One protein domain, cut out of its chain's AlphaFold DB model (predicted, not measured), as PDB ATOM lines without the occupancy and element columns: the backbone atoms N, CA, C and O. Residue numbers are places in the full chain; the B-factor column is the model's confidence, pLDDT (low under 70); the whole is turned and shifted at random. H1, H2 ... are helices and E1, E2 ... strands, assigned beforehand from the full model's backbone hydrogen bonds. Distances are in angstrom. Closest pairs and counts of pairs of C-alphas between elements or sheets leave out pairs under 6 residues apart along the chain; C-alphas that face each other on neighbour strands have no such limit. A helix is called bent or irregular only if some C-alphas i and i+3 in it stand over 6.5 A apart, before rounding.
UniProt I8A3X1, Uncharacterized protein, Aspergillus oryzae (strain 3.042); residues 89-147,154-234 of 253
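Overview. This is residues 89 to 147 and 154 to 234 of the 253 residues of an uncharacterized protein of Aspergillus oryzae (strain 3.042) (UniProt I8A3X1). A three-stranded sheet, E4 E5 E6, has the long helix H1 over one face, while the hairpin E1 and E2 reaches away from this body as a long arm. The short pair E3 and E7 lies beside H1, and H2 packs on H1. The printed part has 140 residues, in order E1 E2 E3 H1 E4 H2 E5 E6 E7, of mixed class. It is loose, with a radius of gyration of the C-alphas of 20.0 A, and spans 64 by 44 by 27 A.

Along the chain. E1, residues 104 to 113, begins at C-alpha 104 (-49.764, -49.468, -48.803) and is 28.9 A long; E2, 124 to 134, is 30.3 A. E3 is residues 139 to 141. H1, 155 to 186, is 45.8 A; it is irregular, with C-alphas 159 and 162 8.1 A apart, and has a kink of 60 degrees near residue 162. E4 is 190 to 195, H2 201 to 211, irregular with C-alphas 203 and 206 8.8 A apart, E5 214 to 220, E6 223 to 226, and E7 231 to 233, ending at C-alpha 233 (-28.447, -48.699, -55.691).

Arrangement. The sheet's order is E4 E5 E6, antiparallel, with N 192 and O 217 2.9 A apart and N 218 and O 225 2.9 A. H1 is on it, two layers, a helix on one face of a sheet, at a height over the sheet of 11.3 A; its Val 181 and Ser 191 of E4 have the closest C-alphas, 5.6 A. H1 touches H2 with residues 167 to 174 alone, closest C-alphas Ala 171 and Val 209, 5.9 A. E3 and E7 are parallel, N 232 and O 139 2.8 A apart. The hairpin E1 and E2 is antiparallel, N 110 and O 127 2.8 A apart. Of O i to N i+4 pairs, 24 of 28 in H1 and 5 of 7 in H2 are within hydrogen-bond range.

Size, cuts and confidence. The farthest C-alphas, Asn 119 and Gly 198, are 67.1 A apart. Residues 148 to 153 are not printed, a gap of 17.3 A between C-alphas 147 and 154. Of the links printed whole, none is long. Mean pLDDT of the printed part is 78.3; residues 89 to 94, 143 to 147, 154 to 164 and 201 to 203 are under 70.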
ATOM      1  N   CYS A  89     -49.807 -41.423 -31.436       46.38
ATOM      2  CA  CYS A  89     -51.060 -42.171 -31.393       46.38
ATOM      3  C   CYS A  89     -51.845 -41.887 -32.676       46.38
ATOM      4  O   CYS A  89     -52.728 -41.024 -32.652       46.38
ATOM      5  N   PRO A  90     -51.535 -42.552 -33.804       50.94
ATOM      6  CA  PRO A  90     -52.387 -42.437 -34.975       50.94
ATOM      7  C   PRO A  90     -53.819 -42.806 -34.567       50.94
ATOM      8  O   PRO A  90     -54.003 -43.745 -33.782       50.94
ATOM      9  N   PRO A  91     -54.835 -42.062 -35.036       51.03
ATOM     10  CA  PRO A  91     -56.215 -42.338 -34.671       51.03
ATOM     11  C   PRO A  91     -56.542 -43.812 -34.944       51.03
ATOM     12  O   PRO A  91     -56.151 -44.379 -35.970       51.03
ATOM     13  N   GLY A  92     -57.224 -44.454 -33.991       61.94
ATOM     14  CA  GLY A  92     -57.624 -45.854 -34.115       61.94
ATOM     15  C   GLY A  92     -58.392 -46.112 -35.416       61.94
ATOM     16  O   GLY A  92     -59.128 -45.253 -35.897       61.94
ATOM     17  N   ALA A  93     -58.202 -47.310 -35.980       57.91
ATOM     18  CA  ALA A  93     -58.716 -47.718 -37.289       57.91
ATOM     19  C   ALA A  93     -58.380 -46.727 -38.423       57.91
ATOM     20  O   ALA A  93     -59.240 -46.402 -39.246       57.91
ATOM     21  N   ALA A  94     -57.120 -46.279 -38.503       63.84
ATOM     22  CA  ALA A  94     -56.604 -45.622 -39.700       63.84
ATOM     23  C   ALA A  94     -57.015 -46.436 -40.941       63.84
ATOM     24  O   ALA A  94     -56.808 -47.653 -40.992       63.84
ATOM     25  N   ASN A  95     -57.643 -45.774 -41.922       72.31
ATOM     26  CA  ASN A  95     -58.169 -46.414 -43.130       72.31
ATOM     27  C   ASN A  95     -57.020 -46.754 -44.087       72.31
ATOM     28  O   ASN A  95     -56.826 -46.140 -45.141       72.31
ATOM     29  N   ILE A  96     -56.208 -47.707 -43.645       79.25
ATOM     30  CA  ILE A  96     -55.075 -48.240 -44.366       79.25
ATOM     31  C   ILE A  96     -55.603 -49.350 -45.262       79.25
ATOM     32  O   ILE A  96     -56.318 -50.250 -44.825       79.25
ATOM     33  N   SER A  97     -55.215 -49.314 -46.526       81.94
ATOM     34  CA  SER A  97     -55.513 -50.366 -47.486       81.94
ATOM     35  C   SER A  97     -54.275 -50.695 -48.306       81.94
ATOM     36  O   SER A  97     -53.324 -49.922 -48.395       81.94
ATOM     37  N   GLY A  98     -54.249 -51.889 -48.881       80.06
ATOM     38  CA  GLY A  98     -53.125 -52.352 -49.679       80.06
ATOM     39  C   GLY A  98     -53.315 -53.805 -50.072       80.06
ATOM     40  O   GLY A  98     -54.017 -54.561 -49.402       80.06
ATOM     41  N   ARG A  99     -52.706 -54.200 -51.185       85.81
ATOM     42  CA  ARG A  99     -52.651 -55.585 -51.651       85.81
ATOM     43  C   ARG A  99     -51.190 -56.019 -51.741       85.81
ATOM     44  O   ARG A  99     -50.308 -55.176 -51.920       85.81
ATOM     45  N   PRO A 100     -50.901 -57.327 -51.673       86.31
ATOM     46  CA  PRO A 100     -49.563 -57.818 -51.965       86.31
ATOM     47  C   PRO A 100     -49.067 -57.271 -53.308       86.31
ATOM     48  O   PRO A 100     -49.788 -57.321 -54.306       86.31
ATOM     49  N   LYS A 101     -47.829 -56.762 -53.327       84.81
ATOM     50  CA  LYS A 101     -47.186 -56.135 -54.498       84.81
ATOM     51  C   LYS A 101     -47.807 -54.802 -54.962       84.81
ATOM     52  O   LYS A 101     -47.421 -54.321 -56.024       84.81
ATOM     53  N   SER A 102     -48.702 -54.181 -54.191       88.25
ATOM     54  CA  SER A 102     -49.139 -52.793 -54.403       88.25
ATOM     55  C   SER A 102     -48.555 -51.853 -53.348       88.25
ATOM     56  O   SER A 102     -47.888 -52.291 -52.416       88.25
ATOM     57  N   PHE A 103     -48.821 -50.556 -53.482       88.06
ATOM     58  CA  PHE A 103     -48.573 -49.613 -52.395       88.06
ATOM     59  C   PHE A 103     -49.502 -49.898 -51.212       88.06
ATOM     60  O   PHE A 103     -50.642 -50.341 -51.399       88.06
ATOM     61  N   LEU A 104     -48.984 -49.638 -50.015       85.19
ATOM     62  CA  LEU A 104     -49.764 -49.468 -48.803       85.19
ATOM     63  C   LEU A 104     -50.206 -48.009 -48.761       85.19
ATOM     64  O   LEU A 104     -49.360 -47.116 -48.849       85.19
ATOM     65  N   VAL A 105     -51.507 -47.765 -48.668       86.38
ATOM     66  CA  VAL A 105     -52.068 -46.417 -48.751       86.38
ATOM     67  C   VAL A 105     -52.961 -46.107 -47.563       86.38
ATOM     68  O   VAL A 105     -53.729 -46.961 -47.123       86.38
ATOM     69  N   LEU A 106     -52.874 -44.873 -47.079       82.25
ATOM     70  CA  LEU A 106     -53.824 -44.287 -46.142       82.25
ATOM     71  C   LEU A 106     -54.814 -43.438 -46.931       82.25
ATOM     72  O   LEU A 106     -54.407 -42.590 -47.728       82.25
ATOM     73  N   LYS A 107     -56.111 -43.679 -46.731       79.25
ATOM     74  CA  LYS A 107     -57.139 -42.776 -47.243       79.25
ATOM     75  C   LYS A 107     -57.280 -41.596 -46.280       79.25
ATOM     76  O   LYS A 107     -57.753 -41.786 -45.162       79.25
ATOM     77  N   SER A 108     -56.923 -40.407 -46.750       76.81
ATOM     78  CA  SER A 108     -57.016 -39.148 -46.005       76.81
ATOM     79  C   SER A 108     -57.984 -38.190 -46.705       76.81
ATOM     80  O   SER A 108     -58.319 -38.362 -47.880       76.81
ATOM     81  N   SER A 109     -58.458 -37.179 -45.981       76.38
ATOM     82  CA  SER A 109     -59.310 -36.121 -46.529       76.38
ATOM     83  C   SER A 109     -58.775 -34.765 -46.085       76.38
ATOM     84  O   SER A 109     -58.400 -34.593 -44.927       76.38
ATOM     85  N   LEU A 110     -58.689 -33.818 -47.014       78.56
ATOM     86  CA  LEU A 110     -58.309 -32.434 -46.761       78.56
ATOM     87  C   LEU A 110     -59.557 -31.570 -46.894       78.56
ATOM     88  O   LEU A 110     -60.183 -31.563 -47.951       78.56
ATOM     89  N   GLN A 111     -59.903 -30.815 -45.857       79.50
ATOM     90  CA  GLN A 111     -60.935 -29.789 -45.969       79.50
ATOM     91  C   GLN A 111     -60.288 -28.463 -46.345       79.50
ATOM     92  O   GLN A 111     -59.397 -27.971 -45.656       79.50
ATOM     93  N   VAL A 112     -60.727 -27.899 -47.464       81.69
ATOM     94  CA  VAL A 112     -60.260 -26.610 -47.965       81.69
ATOM     95  C   VAL A 112     -61.388 -25.612 -47.810       81.69
ATOM     96  O   VAL A 112     -62.471 -25.805 -48.366       81.69
ATOM     97  N   LYS A 113     -61.130 -24.532 -47.075       82.75
ATOM     98  CA  LYS A 113     -62.031 -23.385 -47.041       82.75
ATOM     99  C   LYS A 113     -61.964 -22.677 -48.391       82.75
ATOM    100  O   LYS A 113     -60.889 -22.282 -48.836       82.75
ATOM    101  N   THR A 114     -63.094 -22.602 -49.079       79.62
ATOM    102  CA  THR A 114     -63.187 -22.077 -50.450       79.62
ATOM    103  C   THR A 114     -63.504 -20.589 -50.461       79.62
ATOM    104  O   THR A 114     -63.127 -19.898 -51.404       79.62
ATOM    105  N   THR A 115     -64.183 -20.097 -49.426       79.25
ATOM    106  CA  THR A 115     -64.567 -18.694 -49.292       79.25
ATOM    107  C   THR A 115     -64.833 -18.322 -47.830       79.25
ATOM    108  O   THR A 115     -65.129 -19.174 -46.994       79.25
ATOM    109  N   GLU A 116     -64.707 -17.030 -47.540       82.00
ATOM    110  CA  GLU A 116     -65.090 -16.386 -46.275       82.00
ATOM    111  C   GLU A 116     -66.503 -15.776 -46.340       82.00
ATOM    112  O   GLU A 116     -66.995 -15.236 -45.354       82.00
ATOM    113  N   ASP A 117     -67.148 -15.830 -47.510       82.38
ATOM    114  CA  ASP A 117     -68.497 -15.305 -47.714       82.38
ATOM    115  C   ASP A 117     -69.518 -16.128 -46.923       82.38
ATOM    116  O   ASP A 117     -69.715 -17.321 -47.173       82.38
ATOM    117  N   SER A 118     -70.196 -15.462 -45.992       74.00
ATOM    118  CA  SER A 118     -71.231 -16.039 -45.138       74.00
ATOM    119  C   SER A 118     -72.473 -16.505 -45.903       74.00
ATOM    120  O   SER A 118     -73.250 -17.278 -45.355       74.00
ATOM    121  N   ASN A 119     -72.674 -16.049 -47.145       84.38
ATOM    122  CA  ASN A 119     -73.803 -16.445 -47.995       84.38
ATOM    123  C   ASN A 119     -73.479 -17.631 -48.913       84.38
ATOM    124  O   ASN A 119     -74.285 -17.986 -49.774       84.38
ATOM    125  N   CYS A 120     -72.286 -18.219 -48.800       80.69
ATOM    126  CA  CYS A 120     -71.934 -19.393 -49.579       80.69
ATOM    127  C   CYS A 120     -72.477 -20.663 -48.917       80.69
ATOM    128  O   CYS A 120     -72.084 -20.999 -47.805       80.69
ATOM    129  N   ASP A 121     -73.281 -21.433 -49.652       81.75
ATOM    130  CA  ASP A 121     -73.815 -22.723 -49.186       81.75
ATOM    131  C   ASP A 121     -72.752 -23.845 -49.138       81.75
ATOM    132  O   ASP A 121     -73.018 -24.955 -48.678       81.75
ATOM    133  N   GLN A 122     -71.541 -23.584 -49.648       77.31
ATOM    134  CA  GLN A 122     -70.404 -24.512 -49.646       77.31
ATOM    135  C   GLN A 122     -69.093 -23.788 -49.289       77.31
ATOM    136  O   GLN A 122     -68.174 -23.727 -50.114       77.31
ATOM    137  N   PRO A 123     -68.964 -23.250 -48.060       79.31
ATOM    138  CA  PRO A 123     -67.784 -22.486 -47.642       79.31
ATOM    139  C   PRO A 123     -66.544 -23.377 -47.466       79.31
ATOM    140  O   PRO A 123     -65.420 -22.891 -47.323       79.31
ATOM    141  N   GLN A 124     -66.742 -24.696 -47.473       81.38
ATOM    142  CA  GLN A 124     -65.703 -25.703 -47.351       81.38
ATOM    143  C   GLN A 124     -65.914 -26.808 -48.382       81.38
ATOM    144  O   GLN A 124     -67.039 -27.218 -48.671       81.38
ATOM    145  N   LYS A 125     -64.807 -27.326 -48.910       84.12
ATOM    146  CA  LYS A 125     -64.784 -28.461 -49.826       84.12
ATOM    147  C   LYS A 125     -63.818 -29.514 -49.311       84.12
ATOM    148  O   LYS A 125     -62.645 -29.221 -49.091       84.12
ATOM    149  N   SER A 126     -64.297 -30.743 -49.153       83.00
ATOM    150  CA  SER A 126     -63.438 -31.886 -48.860       83.00
ATOM    151  C   SER A 126     -62.792 -32.425 -50.138       83.00
ATOM    152  O   SER A 126     -63.408 -32.500 -51.205       83.00
ATOM    153  N   ILE A 127     -61.520 -32.789 -50.031       83.31
ATOM    154  CA  ILE A 127     -60.731 -33.443 -51.067       83.31
ATOM    155  C   ILE A 127     -60.195 -34.735 -50.462       83.31
ATOM    156  O   ILE A 127     -59.278 -34.714 -49.644       83.31
ATOM    157  N   ASP A 128     -60.762 -35.862 -50.881       83.56
ATOM    158  CA  ASP A 128     -60.232 -37.181 -50.546       83.56
ATOM    159  C   ASP A 128     -58.959 -37.450 -51.355       83.56
ATOM    160  O   ASP A 128     -58.925 -37.257 -52.574       83.56
ATOM    161  N   TYR A 129     -57.915 -37.940 -50.692       80.31
ATOM    162  CA  TYR A 129     -56.654 -38.311 -51.324       80.31
ATOM    163  C   TYR A 129     -56.047 -39.562 -50.679       80.31
ATOM    164  O   TYR A 129     -56.451 -40.011 -49.607       80.31
ATOM    165  N   LEU A 130     -55.091 -40.167 -51.384       79.94
ATOM    166  CA  LEU A 130     -54.373 -41.350 -50.924       79.94
ATOM    167  C   LEU A 130     -52.933 -40.967 -50.601       79.94
ATOM    168  O   LEU A 130     -52.205 -40.493 -51.474       79.94
ATOM    169  N   GLN A 131     -52.513 -41.205 -49.366       81.75
ATOM    170  CA  GLN A 131     -51.121 -41.073 -48.957       81.75
ATOM    171  C   GLN A 131     -50.410 -42.417 -49.095       81.75
ATOM    172  O   GLN A 131     -50.958 -43.460 -48.742       81.75
ATOM    173  N   CYS A 132     -49.176 -42.405 -49.596       83.62
ATOM    174  CA  CYS A 132     -48.340 -43.597 -49.654       83.62
ATOM    175  C   CYS A 132     -47.707 -43.852 -48.282       83.62
ATOM    176  O   CYS A 132     -46.828 -43.106 -47.860       83.62
ATOM    177  N   LEU A 133     -48.129 -44.922 -47.610       84.94
ATOM    178  CA  LEU A 133     -47.521 -45.383 -46.363       84.94
ATOM    179  C   LEU A 133     -46.415 -46.413 -46.589       84.94
ATOM    180  O   LEU A 133     -45.580 -46.604 -45.716       84.94
ATOM    181  N   GLY A 134     -46.396 -47.107 -47.725       88.31
ATOM    182  CA  GLY A 134     -45.433 -48.178 -47.965       88.31
ATOM    183  C   GLY A 134     -45.352 -48.577 -49.428       88.31
ATOM    184  O   GLY A 134     -46.348 -48.562 -50.152       88.31
ATOM    185  N   SER A 135     -44.158 -48.958 -49.865       89.81
ATOM    186  CA  SER A 135     -43.868 -49.368 -51.237       89.81
ATOM    187  C   SER A 135     -43.815 -50.896 -51.368       89.81
ATOM    188  O   SER A 135     -43.313 -51.566 -50.463       89.81
ATOM    189  N   PRO A 136     -44.249 -51.485 -52.498       90.56
ATOM    190  CA  PRO A 136     -44.101 -52.924 -52.734       90.56
ATOM    191  C   PRO A 136     -42.644 -53.370 -52.934       90.56
ATOM    192  O   PRO A 136     -42.346 -54.563 -52.864       90.56
ATOM    193  N   ALA A 137     -41.735 -52.432 -53.213       90.75
ATOM    194  CA  ALA A 137     -40.306 -52.683 -53.359       90.75
ATOM    195  C   ALA A 137     -39.482 -51.436 -52.983       90.75
ATOM    196  O   ALA A 137     -39.981 -50.318 -53.131       90.75
ATOM    197  N   PRO A 138     -38.215 -51.593 -52.562       89.44
ATOM    198  CA  PRO A 138     -37.319 -50.459 -52.345       89.44
ATOM    199  C   PRO A 138     -37.161 -49.586 -53.597       89.44
ATOM    200  O   PRO A 138     -37.102 -50.099 -54.722       89.44
ATOM    201  N   VAL A 139     -37.041 -48.275 -53.397       87.94
ATOM    202  CA  VAL A 139     -36.782 -47.299 -54.464       87.94
ATOM    203  C   VAL A 139     -35.366 -47.505 -54.987       87.94
ATOM    204  O   VAL A 139     -34.429 -47.648 -54.207       87.94
ATOM    205  N   LYS A 140     -35.184 -47.524 -56.311       88.31
ATOM    206  CA  LYS A 140     -33.867 -47.723 -56.930       88.31
ATOM    207  C   LYS A 140     -33.324 -46.421 -57.505       88.31
ATOM    208  O   LYS A 140     -34.028 -45.757 -58.259       88.31
ATOM    209  N   TYR A 141     -32.067 -46.097 -57.211       83.81
ATOM    210  CA  TYR A 141     -31.358 -44.974 -57.828       83.81
ATOM    211  C   TYR A 141     -30.238 -45.458 -58.753       83.81
ATOM    212  O   TYR A 141     -29.583 -46.472 -58.501       83.81
ATOM    213  N   ARG A 142     -30.014 -44.702 -59.831       80.25
ATOM    214  CA  ARG A 142     -28.908 -44.907 -60.768       80.25
ATOM    215  C   ARG A 142     -27.798 -43.923 -60.460       80.25
ATOM    216  O   ARG A 142     -28.040 -42.722 -60.400       80.25
ATOM    217  N   THR A 143     -26.573 -44.409 -60.363       66.38
ATOM    218  CA  THR A 143     -25.390 -43.553 -60.444       66.38
ATOM    219  C   THR A 143     -25.096 -43.298 -61.920       66.38
ATOM    220  O   THR A 143     -24.554 -44.167 -62.601       66.38
ATOM    221  N   LYS A 144     -25.495 -42.134 -62.449       60.91
ATOM    222  CA  LYS A 144     -24.962 -41.660 -63.735       60.91
ATOM    223  C   LYS A 144     -23.502 -41.259 -63.522       60.91
ATOM    224  O   LYS A 144     -23.187 -40.626 -62.519       60.91
ATOM    225  N   THR A 145     -22.628 -41.600 -64.464       54.41
ATOM    226  CA  THR A 145     -21.304 -40.979 -64.568       54.41
ATOM    227  C   THR A 145     -21.479 -39.461 -64.671       54.41
ATOM    228  O   THR A 145     -22.381 -38.977 -65.356       54.41
ATOM    229  N   GLU A 146     -20.670 -38.738 -63.899       51.16
ATOM    230  CA  GLU A 146     -20.839 -37.335 -63.514       51.16
ATOM    231  C   GLU A 146     -21.327 -36.416 -64.639       51.16
ATOM    232  O   GLU A 146     -20.618 -36.127 -65.601       51.16
ATOM    233  N   THR A 147     -22.530 -35.869 -64.474       45.56
ATOM    234  CA  THR A 147     -22.882 -34.600 -65.116       45.56
ATOM    235  C   THR A 147     -22.491 -33.524 -64.111       45.56
ATOM    236  O   THR A 147     -23.016 -33.520 -62.998       45.56
ATOM    237  N   PRO A 154     -17.668 -24.616 -52.700       49.41
ATOM    238  CA  PRO A 154     -16.311 -24.178 -52.983       49.41
ATOM    239  C   PRO A 154     -15.470 -25.228 -53.726       49.41
ATOM    240  O   PRO A 154     -15.757 -26.431 -53.784       49.41
ATOM    241  N   VAL A 155     -14.446 -24.724 -54.414       49.31
ATOM    242  CA  VAL A 155     -13.623 -25.477 -55.371       49.31
ATOM    243  C   VAL A 155     -12.766 -26.548 -54.682       49.31
ATOM    244  O   VAL A 155     -12.481 -27.569 -55.312       49.31
ATOM    245  N   CYS A 156     -12.431 -26.373 -53.398       48.25
ATOM    246  CA  CYS A 156     -11.686 -27.334 -52.575       48.25
ATOM    247  C   CYS A 156     -12.414 -28.681 -52.395       48.25
ATOM    248  O   CYS A 156     -11.775 -29.728 -52.392       48.25
ATOM    249  N   ALA A 157     -13.752 -28.701 -52.403       49.50
ATOM    250  CA  ALA A 157     -14.546 -29.924 -52.252       49.50
ATOM    251  C   ALA A 157     -14.784 -30.705 -53.568       49.50
ATOM    252  O   ALA A 157     -15.595 -31.631 -53.605       49.50
ATOM    253  N   LYS A 158     -14.128 -30.346 -54.686       44.88
ATOM    254  CA  LYS A 158     -14.388 -30.917 -56.031       44.88
ATOM    255  C   LYS A 158     -14.323 -32.454 -56.132       44.88
ATOM    256  O   LYS A 158     -15.241 -33.000 -56.740       44.88
ATOM    257  N   PRO A 159     -13.329 -33.165 -55.560       46.75
ATOM    258  CA  PRO A 159     -13.264 -34.632 -55.627       46.75
ATOM    259  C   PRO A 159     -14.326 -35.335 -54.767       46.75
ATOM    260  O   PRO A 159     -14.538 -36.535 -54.904       46.75
ATOM    261  N   LEU A 160     -14.978 -34.595 -53.865       48.31
ATOM    262  CA  LEU A 160     -15.880 -35.125 -52.843       48.31
ATOM    263  C   LEU A 160     -17.361 -35.014 -53.243       48.31
ATOM    264  O   LEU A 160     -18.198 -35.663 -52.627       48.31
ATOM    265  N   ARG A 161     -17.715 -34.240 -54.281       55.44
ATOM    266  CA  ARG A 161     -19.101 -33.780 -54.518       55.44
ATOM    267  C   ARG A 161     -20.134 -34.900 -54.677       55.44
ATOM    268  O   ARG A 161     -21.100 -34.942 -53.928       55.44
ATOM    269  N   SER A 162     -19.981 -35.797 -55.648       55.12
ATOM    270  CA  SER A 162     -21.052 -36.748 -55.997       55.12
ATOM    271  C   SER A 162     -21.199 -37.891 -54.983       55.12
ATOM    272  O   SER A 162     -22.319 -38.241 -54.595       55.12
ATOM    273  N   GLY A 163     -20.076 -38.436 -54.508       62.41
ATOM    274  CA  GLY A 163     -20.047 -39.485 -53.486       62.41
ATOM    275  C   GLY A 163     -20.574 -39.001 -52.135       62.41
ATOM    276  O   GLY A 163     -21.376 -39.691 -51.509       62.41
ATOM    277  N   TYR A 164     -20.208 -37.783 -51.729       65.50
ATOM    278  CA  TYR A 164     -20.652 -37.190 -50.470       65.50
ATOM    279  C   TYR A 164     -22.166 -36.948 -50.440       65.50
ATOM    280  O   TYR A 164     -22.834 -37.424 -49.525       65.50
ATOM    281  N   PHE A 165     -22.737 -36.313 -51.475       70.31
ATOM    282  CA  PHE A 165     -24.192 -36.118 -51.543       70.31
ATOM    283  C   PHE A 165     -24.957 -37.434 -51.607       70.31
ATOM    284  O   PHE A 165     -26.004 -37.564 -50.982       70.31
ATOM    285  N   THR A 166     -24.427 -38.430 -52.318       75.69
ATOM    286  CA  THR A 166     -25.046 -39.758 -52.349       75.69
ATOM    287  C   THR A 166     -25.066 -40.378 -50.955       75.69
ATOM    288  O   THR A 166     -26.114 -40.840 -50.517       75.69
ATOM    289  N   ASN A 167     -23.948 -40.344 -50.225       75.25
ATOM    290  CA  ASN A 167     -23.870 -40.883 -48.866       75.25
ATOM    291  C   ASN A 167     -24.823 -40.156 -47.907       75.25
ATOM    292  O   ASN A 167     -25.514 -40.805 -47.127       75.25
ATOM    293  N   ILE A 168     -24.922 -38.830 -48.026       75.75
ATOM    294  CA  ILE A 168     -25.896 -38.002 -47.302       75.75
ATOM    295  C   ILE A 168     -27.332 -38.450 -47.582       75.75
ATOM    296  O   ILE A 168     -28.109 -38.672 -46.653       75.75
ATOM    297  N   VAL A 169     -27.696 -38.602 -48.856       81.38
ATOM    298  CA  VAL A 169     -29.050 -39.007 -49.254       81.38
ATOM    299  C   VAL A 169     -29.364 -40.409 -48.732       81.38
ATOM    300  O   VAL A 169     -30.476 -40.655 -48.268       81.38
ATOM    301  N   LEU A 170     -28.389 -41.320 -48.750       84.25
ATOM    302  CA  LEU A 170     -28.541 -42.661 -48.185       84.25
ATOM    303  C   LEU A 170     -28.705 -42.631 -46.658       84.25
ATOM    304  O   LEU A 170     -29.516 -43.386 -46.125       84.25
ATOM    305  N   ALA A 171     -28.000 -41.742 -45.953       80.75
ATOM    306  CA  ALA A 171     -28.164 -41.572 -44.510       80.75
ATOM    307  C   ALA A 171     -29.567 -41.050 -44.161       80.75
ATOM    308  O   ALA A 171     -30.232 -41.627 -43.302       80.75
ATOM    309  N   TRP A 172     -30.067 -40.043 -44.888       84.12
ATOM    310  CA  TRP A 172     -31.455 -39.574 -44.755       84.12
ATOM    311  C   TRP A 172     -32.463 -40.682 -45.044       84.12
ATOM    312  O   TRP A 172     -33.402 -40.882 -44.277       84.12
ATOM    313  N   SER A 173     -32.245 -41.431 -46.123       89.44
ATOM    314  CA  SER A 173     -33.067 -42.582 -46.495       89.44
ATOM    315  C   SER A 173     -33.186 -43.585 -45.342       89.44
ATOM    316  O   SER A 173     -34.299 -44.003 -45.012       89.44
ATOM    317  N   TYR A 174     -32.072 -43.920 -44.688       85.44
ATOM    318  CA  TYR A 174     -32.052 -44.807 -43.525       85.44
ATOM    319  C   TYR A 174     -32.785 -44.208 -42.317       85.44
ATOM    320  O   TYR A 174     -33.699 -44.838 -41.788       85.44
ATOM    321  N   ILE A 175     -32.444 -42.982 -41.916       81.69
ATOM    322  CA  ILE A 175     -32.994 -42.337 -40.712       81.69
ATOM    323  C   ILE A 175     -34.512 -42.150 -40.822       81.69
ATOM    324  O   ILE A 175     -35.248 -42.518 -39.903       81.69
ATOM    325  N   ILE A 176     -34.997 -41.653 -41.964       83.38
ATOM    326  CA  ILE A 176     -36.438 -41.498 -42.215       83.38
ATOM    327  C   ILE A 176     -37.128 -42.867 -42.184       83.38
ATOM    328  O   ILE A 176     -38.217 -43.007 -41.629       83.38
ATOM    329  N   SER A 177     -36.484 -43.902 -42.727       88.31
ATOM    330  CA  SER A 177     -37.028 -45.260 -42.697       88.31
ATOM    331  C   SER A 177     -37.094 -45.849 -41.284       88.31
ATOM    332  O   SER A 177     -38.050 -46.562 -40.984       88.31
ATOM    333  N   CYS A 178     -36.139 -45.536 -40.405       81.81
ATOM    334  CA  CYS A 178     -36.198 -45.905 -38.987       81.81
ATOM    335  C   CYS A 178     -37.371 -45.221 -38.281       81.81
ATOM    336  O   CYS A 178     -38.166 -45.901 -37.635       81.81
ATOM    337  N   ARG A 179     -37.544 -43.905 -38.475       80.44
ATOM    338  CA  ARG A 179     -38.691 -43.168 -37.917       80.44
ATOM    339  C   ARG A 179     -40.022 -43.723 -38.408       80.44
ATOM    340  O   ARG A 179     -40.933 -43.925 -37.617       80.44
ATOM    341  N   TRP A 180     -40.110 -44.055 -39.692       85.62
ATOM    342  CA  TRP A 180     -41.279 -44.722 -40.261       85.62
ATOM    343  C   TRP A 180     -41.606 -46.052 -39.554       85.62
ATOM    344  O   TRP A 180     -42.769 -46.292 -39.232       85.62
ATOM    345  N   VAL A 181     -40.604 -46.890 -39.247       84.62
ATOM    346  CA  VAL A 181     -40.808 -48.126 -38.462       84.62
ATOM    347  C   VAL A 181     -41.305 -47.807 -37.052       84.62
ATOM    348  O   VAL A 181     -42.224 -48.461 -36.572       84.62
ATOM    349  N   GLU A 182     -40.711 -46.827 -36.372       79.75
ATOM    350  CA  GLU A 182     -41.111 -46.451 -35.009       79.75
ATOM    351  C   GLU A 182     -42.584 -46.031 -34.940       79.75
ATOM    352  O   GLU A 182     -43.312 -46.513 -34.074       79.75
ATOM    353  N   ILE A 183     -43.035 -45.205 -35.887       75.56
ATOM    354  CA  ILE A 183     -44.427 -44.737 -35.978       75.56
ATOM    355  C   ILE A 183     -45.376 -45.912 -36.206       75.56
ATOM    356  O   ILE A 183     -46.394 -46.035 -35.527       75.56
ATOM    357  N   LEU A 184     -45.041 -46.810 -37.136       79.38
ATOM    358  CA  LEU A 184     -45.879 -47.972 -37.424       79.38
ATOM    359  C   LEU A 184     -45.927 -48.954 -36.247       79.38
ATOM    360  O   LEU A 184     -47.000 -49.468 -35.941       79.38
ATOM    361  N   LYS A 185     -44.815 -49.167 -35.532       80.88
ATOM    362  CA  LYS A 185     -44.816 -49.951 -34.285       80.88
ATOM    363  C   LYS A 185     -45.729 -49.324 -33.234       80.88
ATOM    364  O   LYS A 185     -46.491 -50.042 -32.595       80.88
ATOM    365  N   GLN A 186     -45.673 -48.001 -33.064       71.25
ATOM    366  CA  GLN A 186     -46.545 -47.270 -32.136       71.25
ATOM    367  C   GLN A 186     -48.026 -47.374 -32.536       71.25
ATOM    368  O   GLN A 186     -48.890 -47.467 -31.671       71.25
ATOM    369  N   ALA A 187     -48.312 -47.465 -33.837       74.38
ATOM    370  CA  ALA A 187     -49.645 -47.709 -34.387       74.38
ATOM    371  C   ALA A 187     -50.161 -49.153 -34.202       74.38
ATOM    372  O   ALA A 187     -51.277 -49.460 -34.620       74.38
ATOM    373  N   GLY A 188     -49.359 -50.051 -33.619       78.19
ATOM    374  CA  GLY A 188     -49.693 -51.467 -33.461       78.19
ATOM    375  C   GLY A 188     -49.449 -52.321 -34.710       78.19
ATOM    376  O   GLY A 188     -49.945 -53.443 -34.783       78.19
ATOM    377  N   GLU A 189     -48.701 -51.820 -35.694       84.00
ATOM    378  CA  GLU A 189     -48.353 -52.575 -36.900       84.00
ATOM    379  C   GLU A 189     -47.079 -53.407 -36.704       84.00
ATOM    380  O   GLU A 189     -46.095 -52.956 -36.106       84.00
ATOM    381  N   GLU A 190     -47.047 -54.599 -37.308       89.06
ATOM    382  CA  GLU A 190     -45.872 -55.477 -37.334       89.06
ATOM    383  C   GLU A 190     -44.794 -54.919 -38.274       89.06
ATOM    384  O   GLU A 190     -44.674 -55.292 -39.443       89.06
ATOM    385  N   SER A 191     -44.005 -53.976 -37.767       89.75
ATOM    386  CA  SER A 191     -42.947 -53.291 -38.510       89.75
ATOM    387  C   SER A 191     -41.586 -53.443 -37.843       89.75
ATOM    388  O   SER A 191     -41.480 -53.625 -36.632       89.75
ATOM    389  N   GLN A 192     -40.513 -53.402 -38.634       92.38
ATOM    390  CA  GLN A 192     -39.147 -53.571 -38.136       92.38
ATOM    391  C   GLN A 192     -38.085 -52.999 -39.078       92.38
ATOM    392  O   GLN A 192     -38.256 -52.966 -40.300       92.38
ATOM    393  N   ILE A 193     -36.963 -52.601 -38.473       91.19
ATOM    394  CA  ILE A 193     -35.693 -52.346 -39.149       91.19
ATOM    395  C   ILE A 193     -34.819 -53.592 -38.973       91.19
ATOM    396  O   ILE A 193     -34.701 -54.117 -37.869       91.19
ATOM    397  N   LEU A 194     -34.262 -54.100 -40.065       90.69
ATOM    398  CA  LEU A 194     -33.356 -55.243 -40.077       90.69
ATOM    399  C   LEU A 194     -32.017 -54.799 -40.640       90.69
ATOM    400  O   LEU A 194     -31.988 -54.127 -41.671       90.69
ATOM    401  N   HIS A 195     -30.932 -55.242 -40.019       87.81
ATOM    402  CA  HIS A 195     -29.566 -55.080 -40.512       87.81
ATOM    403  C   HIS A 195     -29.015 -56.427 -40.976       87.81
ATOM    404  O   HIS A 195     -29.518 -57.482 -40.578       87.81
ATOM    405  N   GLU A 196     -28.014 -56.416 -41.856       84.56
ATOM    406  CA  GLU A 196     -27.323 -57.657 -42.214       84.56
ATOM    407  C   GLU A 196     -26.603 -58.273 -41.007       84.56
ATOM    408  O   GLU A 196     -26.177 -57.585 -40.079       84.56
ATOM    409  N   LEU A 197     -26.513 -59.604 -41.010       79.19
ATOM    410  CA  LEU A 197     -26.086 -60.379 -39.850       79.19
ATOM    411  C   LEU A 197     -24.667 -59.993 -39.403       79.19
ATOM    412  O   LEU A 197     -23.725 -60.058 -40.188       79.19
ATOM    413  N   GLY A 198     -24.528 -59.629 -38.125       73.50
ATOM    414  CA  GLY A 198     -23.254 -59.237 -37.517       73.50
ATOM    415  C   GLY A 198     -22.926 -57.745 -37.591       73.50
ATOM    416  O   GLY A 198     -21.901 -57.347 -37.046       73.50
ATOM    417  N   MET A 199     -23.774 -56.917 -38.210       75.56
ATOM    418  CA  MET A 199     -23.599 -55.462 -38.202       75.56
ATOM    419  C   MET A 199     -24.270 -54.832 -36.978       75.56
ATOM    420  O   MET A 199     -25.446 -55.085 -36.717       75.56
ATOM    421  N   GLN A 200     -23.526 -53.991 -36.259       70.06
ATOM    422  CA  GLN A 200     -24.031 -53.123 -35.190       70.06
ATOM    423  C   GLN A 200     -23.996 -51.669 -35.671       70.06
ATOM    424  O   GLN A 200     -23.094 -51.280 -36.417       70.06
ATOM    425  N   ILE A 201     -24.987 -50.866 -35.288       68.94
ATOM    426  CA  ILE A 201     -25.099 -49.476 -35.766       68.94
ATOM    427  C   ILE A 201     -23.916 -48.646 -35.267       68.94
ATOM    428  O   ILE A 201     -23.361 -47.849 -36.022       68.94
ATOM    429  N   GLU A 202     -23.534 -48.864 -34.014       65.62
ATOM    430  CA  GLU A 202     -22.511 -48.125 -33.280       65.62
ATOM    431  C   GLU A 202     -21.148 -48.214 -33.974       65.62
ATOM    432  O   GLU A 202     -20.426 -47.221 -34.048       65.62
ATOM    433  N   ASP A 203     -20.849 -49.375 -34.561       57.97
ATOM    434  CA  ASP A 203     -19.551 -49.669 -35.170       57.97
ATOM    435  C   ASP A 203     -19.564 -49.574 -36.702       57.97
ATOM    436  O   ASP A 203     -18.510 -49.589 -37.338       57.97
ATOM    437  N   SER A 204     -20.741 -49.542 -37.338       70.62
ATOM    438  CA  SER A 204     -20.858 -49.762 -38.790       70.62
ATOM    439  C   SER A 204     -21.916 -48.903 -39.481       70.62
ATOM    440  O   SER A 204     -22.335 -49.241 -40.586       70.62
ATOM    441  N   PHE A 205     -22.347 -47.779 -38.892       74.25
ATOM    442  CA  PHE A 205     -23.383 -46.910 -39.475       74.25
ATOM    443  C   PHE A 205     -23.165 -46.615 -40.970       74.25
ATOM    444  O   PHE A 205     -24.054 -46.852 -41.791       74.25
ATOM    445  N   TRP A 206     -21.977 -46.131 -41.347       75.19
ATOM    446  CA  TRP A 206     -21.692 -45.772 -42.738       75.19
ATOM    447  C   TRP A 206     -21.656 -46.983 -43.665       75.19
ATOM    448  O   TRP A 206     -22.131 -46.885 -44.796       75.19
ATOM    449  N   ASP A 207     -21.163 -48.126 -43.197       74.44
ATOM    450  CA  ASP A 207     -21.170 -49.365 -43.973       74.44
ATOM    451  C   ASP A 207     -22.593 -49.870 -44.191       74.44
ATOM    452  O   ASP A 207     -22.988 -50.121 -45.329       74.44
ATOM    453  N   ILE A 208     -23.404 -49.899 -43.132       76.38
ATOM    454  CA  ILE A 208     -24.822 -50.256 -43.194       76.38
ATOM    455  C   ILE A 208     -25.528 -49.399 -44.247       76.38
ATOM    456  O   ILE A 208     -26.169 -49.920 -45.165       76.38
ATOM    457  N   VAL A 209     -25.383 -48.078 -44.139       80.81
ATOM    458  CA  VAL A 209     -26.086 -47.101 -44.973       80.81
ATOM    459  C   VAL A 209     -25.617 -47.144 -46.426       80.81
ATOM    460  O   VAL A 209     -26.442 -47.233 -47.338       80.81
ATOM    461  N   THR A 210     -24.306 -47.089 -46.665       79.06
ATOM    462  CA  THR A 210     -23.754 -46.929 -48.021       79.06
ATOM    463  C   THR A 210     -23.743 -48.227 -48.821       79.06
ATOM    464  O   THR A 210     -23.869 -48.184 -50.051       79.06
ATOM    465  N   GLN A 211     -23.653 -49.378 -48.146       81.88
ATOM    466  CA  GLN A 211     -23.734 -50.698 -48.775       81.88
ATOM    467  C   GLN A 211     -25.188 -51.187 -48.912       81.88
ATOM    468  O   GLN A 211     -25.460 -52.121 -49.667       81.88
ATOM    469  N   GLY A 212     -26.150 -50.522 -48.261       83.19
ATOM    470  CA  GLY A 212     -27.565 -50.898 -48.309       83.19
ATOM    471  C   GLY A 212     -27.881 -52.164 -47.506       83.19
ATOM    472  O   GLY A 212     -28.843 -52.876 -47.823       83.19
ATOM    473  N   CYS A 213     -27.094 -52.431 -46.463       87.06
ATOM    474  CA  CYS A 213     -27.186 -53.590 -45.573       87.06
ATOM    475  C   CYS A 213     -28.292 -53.425 -44.515       87.06
ATOM    476  O   CYS A 213     -28.134 -53.797 -43.354       87.06
ATOM    477  N   TRP A 214     -29.424 -52.847 -44.920       91.19
ATOM    478  CA  TRP A 214     -30.585 -52.626 -44.069       91.19
ATOM    479  C   TRP A 214     -31.907 -52.812 -44.828       91.19
ATOM    480  O   TRP A 214     -31.977 -52.726 -46.064       91.19
ATOM    481  N   VAL A 215     -32.972 -53.101 -44.080       93.44
ATOM    482  CA  VAL A 215     -34.350 -53.258 -44.563       93.44
ATOM    483  C   VAL A 215     -35.315 -52.653 -43.552       93.44
ATOM    484  O   VAL A 215     -35.408 -53.146 -42.436       93.44
ATOM    485  N   ALA A 216     -36.090 -51.650 -43.964       94.00
ATOM    486  CA  ALA A 216     -37.251 -51.174 -43.212       94.00
ATOM    487  C   ALA A 216     -38.523 -51.756 -43.830       94.00
ATOM    488  O   ALA A 216     -38.813 -51.478 -45.000       94.00
ATOM    489  N   ARG A 217     -39.264 -52.580 -43.079       95.06
ATOM    490  CA  ARG A 217     -40.471 -53.259 -43.579       95.06
ATOM    491  C   ARG A 217     -41.622 -53.280 -42.579       95.06
ATOM    492  O   ARG A 217     -41.393 -53.211 -41.376       95.06
ATOM    493  N   VAL A 218     -42.834 -53.450 -43.101       92.31
ATOM    494  CA  VAL A 218     -44.066 -53.733 -42.354       92.31
ATOM    495  C   VAL A 218     -44.811 -54.897 -43.000       92.31
ATOM    496  O   VAL A 218     -44.867 -55.000 -44.231       92.31
ATOM    497  N   GLU A 219     -45.364 -55.778 -42.177       92.25
ATOM    498  CA  GLU A 219     -46.209 -56.892 -42.598       92.25
ATOM    499  C   GLU A 219     -47.674 -56.520 -42.359       92.25
ATOM    500  O   GLU A 219     -48.091 -56.222 -41.245       92.25
ATOM    501  N   LYS A 220     -48.468 -56.472 -43.434       86.94
ATOM    502  CA  LYS A 220     -49.899 -56.139 -43.364       86.94
ATOM    503  C   LYS A 220     -50.642 -56.776 -44.532       86.94
ATOM    504  O   LYS A 220     -50.076 -56.962 -45.605       86.94
ATOM    505  N   PHE A 221     -51.913 -57.137 -44.362       85.62
ATOM    506  CA  PHE A 221     -52.750 -57.701 -45.440       85.62
ATOM    507  C   PHE A 221     -52.113 -58.886 -46.203       85.62
ATOM    508  O   PHE A 221     -52.297 -59.020 -47.415       85.62
ATOM    509  N   LYS A 222     -51.356 -59.748 -45.504       84.81
ATOM    510  CA  LYS A 222     -50.579 -60.868 -46.088       84.81
ATOM    511  C   LYS A 222     -49.500 -60.429 -47.097       84.81
ATOM    512  O   LYS A 222     -49.069 -61.222 -47.934       84.81
ATOM    513  N   GLY A 223     -49.096 -59.165 -47.056       87.81
ATOM    514  CA  GLY A 223     -48.035 -58.581 -47.863       87.81
ATOM    515  C   GLY A 223     -46.932 -57.985 -46.995       87.81
ATOM    516  O   GLY A 223     -47.144 -57.649 -45.833       87.81
ATOM    517  N   VAL A 224     -45.755 -57.839 -47.599       92.38
ATOM    518  CA  VAL A 224     -44.629 -57.095 -47.030       92.38
ATOM    519  C   VAL A 224     -44.504 -55.793 -47.806       92.38
ATOM    520  O   VAL A 224     -44.403 -55.815 -49.035       92.38
ATOM    521  N   PHE A 225     -44.491 -54.677 -47.088       93.06
ATOM    522  CA  PHE A 225     -44.269 -53.350 -47.646       93.06
ATOM    523  C   PHE A 225     -42.986 -52.768 -47.065       93.06
ATOM    524  O   PHE A 225     -42.625 -53.045 -45.924       93.06
ATOM    525  N   TYR A 226     -42.295 -51.966 -47.861       94.94
ATOM    526  CA  TYR A 226     -41.045 -51.314 -47.494       94.94
ATOM    527  C   TYR A 226     -41.279 -49.829 -47.262       94.94
ATOM    528  O   TYR A 226     -42.195 -49.251 -47.856       94.94
ATOM    529  N   SER A 227     -40.422 -49.201 -46.457       92.31
ATOM    530  CA  SER A 227     -40.451 -47.744 -46.320       92.31
ATOM    531  C   SER A 227     -40.366 -47.077 -47.707       92.31
ATOM    532  O   SER A 227     -39.500 -47.452 -48.506       92.31
ATOM    533  N   PRO A 228     -41.229 -46.092 -48.024       89.88
ATOM    534  CA  PRO A 228     -41.156 -45.344 -49.283       89.88
ATOM    535  C   PRO A 228     -39.812 -44.634 -49.483       89.88
ATOM    536  O   PRO A 228     -39.400 -44.393 -50.615       89.88
ATOM    537  N   TRP A 229     -39.110 -44.342 -48.386       91.12
ATOM    538  CA  TRP A 229     -37.795 -43.710 -48.389       91.12
ATOM    539  C   TRP A 229     -36.651 -44.713 -48.385       91.12
ATOM    540  O   TRP A 229     -35.506 -44.295 -48.289       91.12
ATOM    541  N   MET A 230     -36.914 -46.014 -48.510       93.31
ATOM    542  CA  MET A 230     -35.872 -47.030 -48.599       93.31
ATOM    543  C   MET A 230     -35.234 -47.026 -49.988       93.31
ATOM    544  O   MET A 230     -35.748 -47.634 -50.931       93.31
ATOM    545  N   VAL A 231     -34.098 -46.341 -50.104       90.50
ATOM    546  CA  VAL A 231     -33.384 -46.125 -51.361       90.50
ATOM    547  C   VAL A 231     -32.245 -47.133 -51.495       90.50
ATOM    548  O   VAL A 231     -31.459 -47.349 -50.575       90.50
ATOM    549  N   ARG A 232     -32.140 -47.765 -52.664       87.75
ATOM    550  CA  ARG A 232     -31.112 -48.755 -52.995       87.75
ATOM    551  C   ARG A 232     -30.460 -48.479 -54.330       87.75
ATOM    552  O   ARG A 232     -31.102 -48.022 -55.274       87.75
ATOM    553  N   ARG A 233     -29.177 -48.811 -54.430       85.25
ATOM    554  CA  ARG A 233     -28.447 -48.699 -55.691       85.25
ATOM    555  C   ARG A 233     -29.014 -49.698 -56.695       85.25
ATOM    556  O   ARG A 233     -29.238 -50.862 -56.374       85.25
ATOM    557  N   GLU A 234     -29.253 -49.272 -57.929       82.62
ATOM    558  CA  GLU A 234     -29.619 -50.215 -58.983       82.62
ATOM    559  C   GLU A 234     -28.489 -51.241 -59.181       82.62
ATOM    560  O   GLU A 234     -27.309 -50.897 -59.180       82.62
TER     561      GLU A 234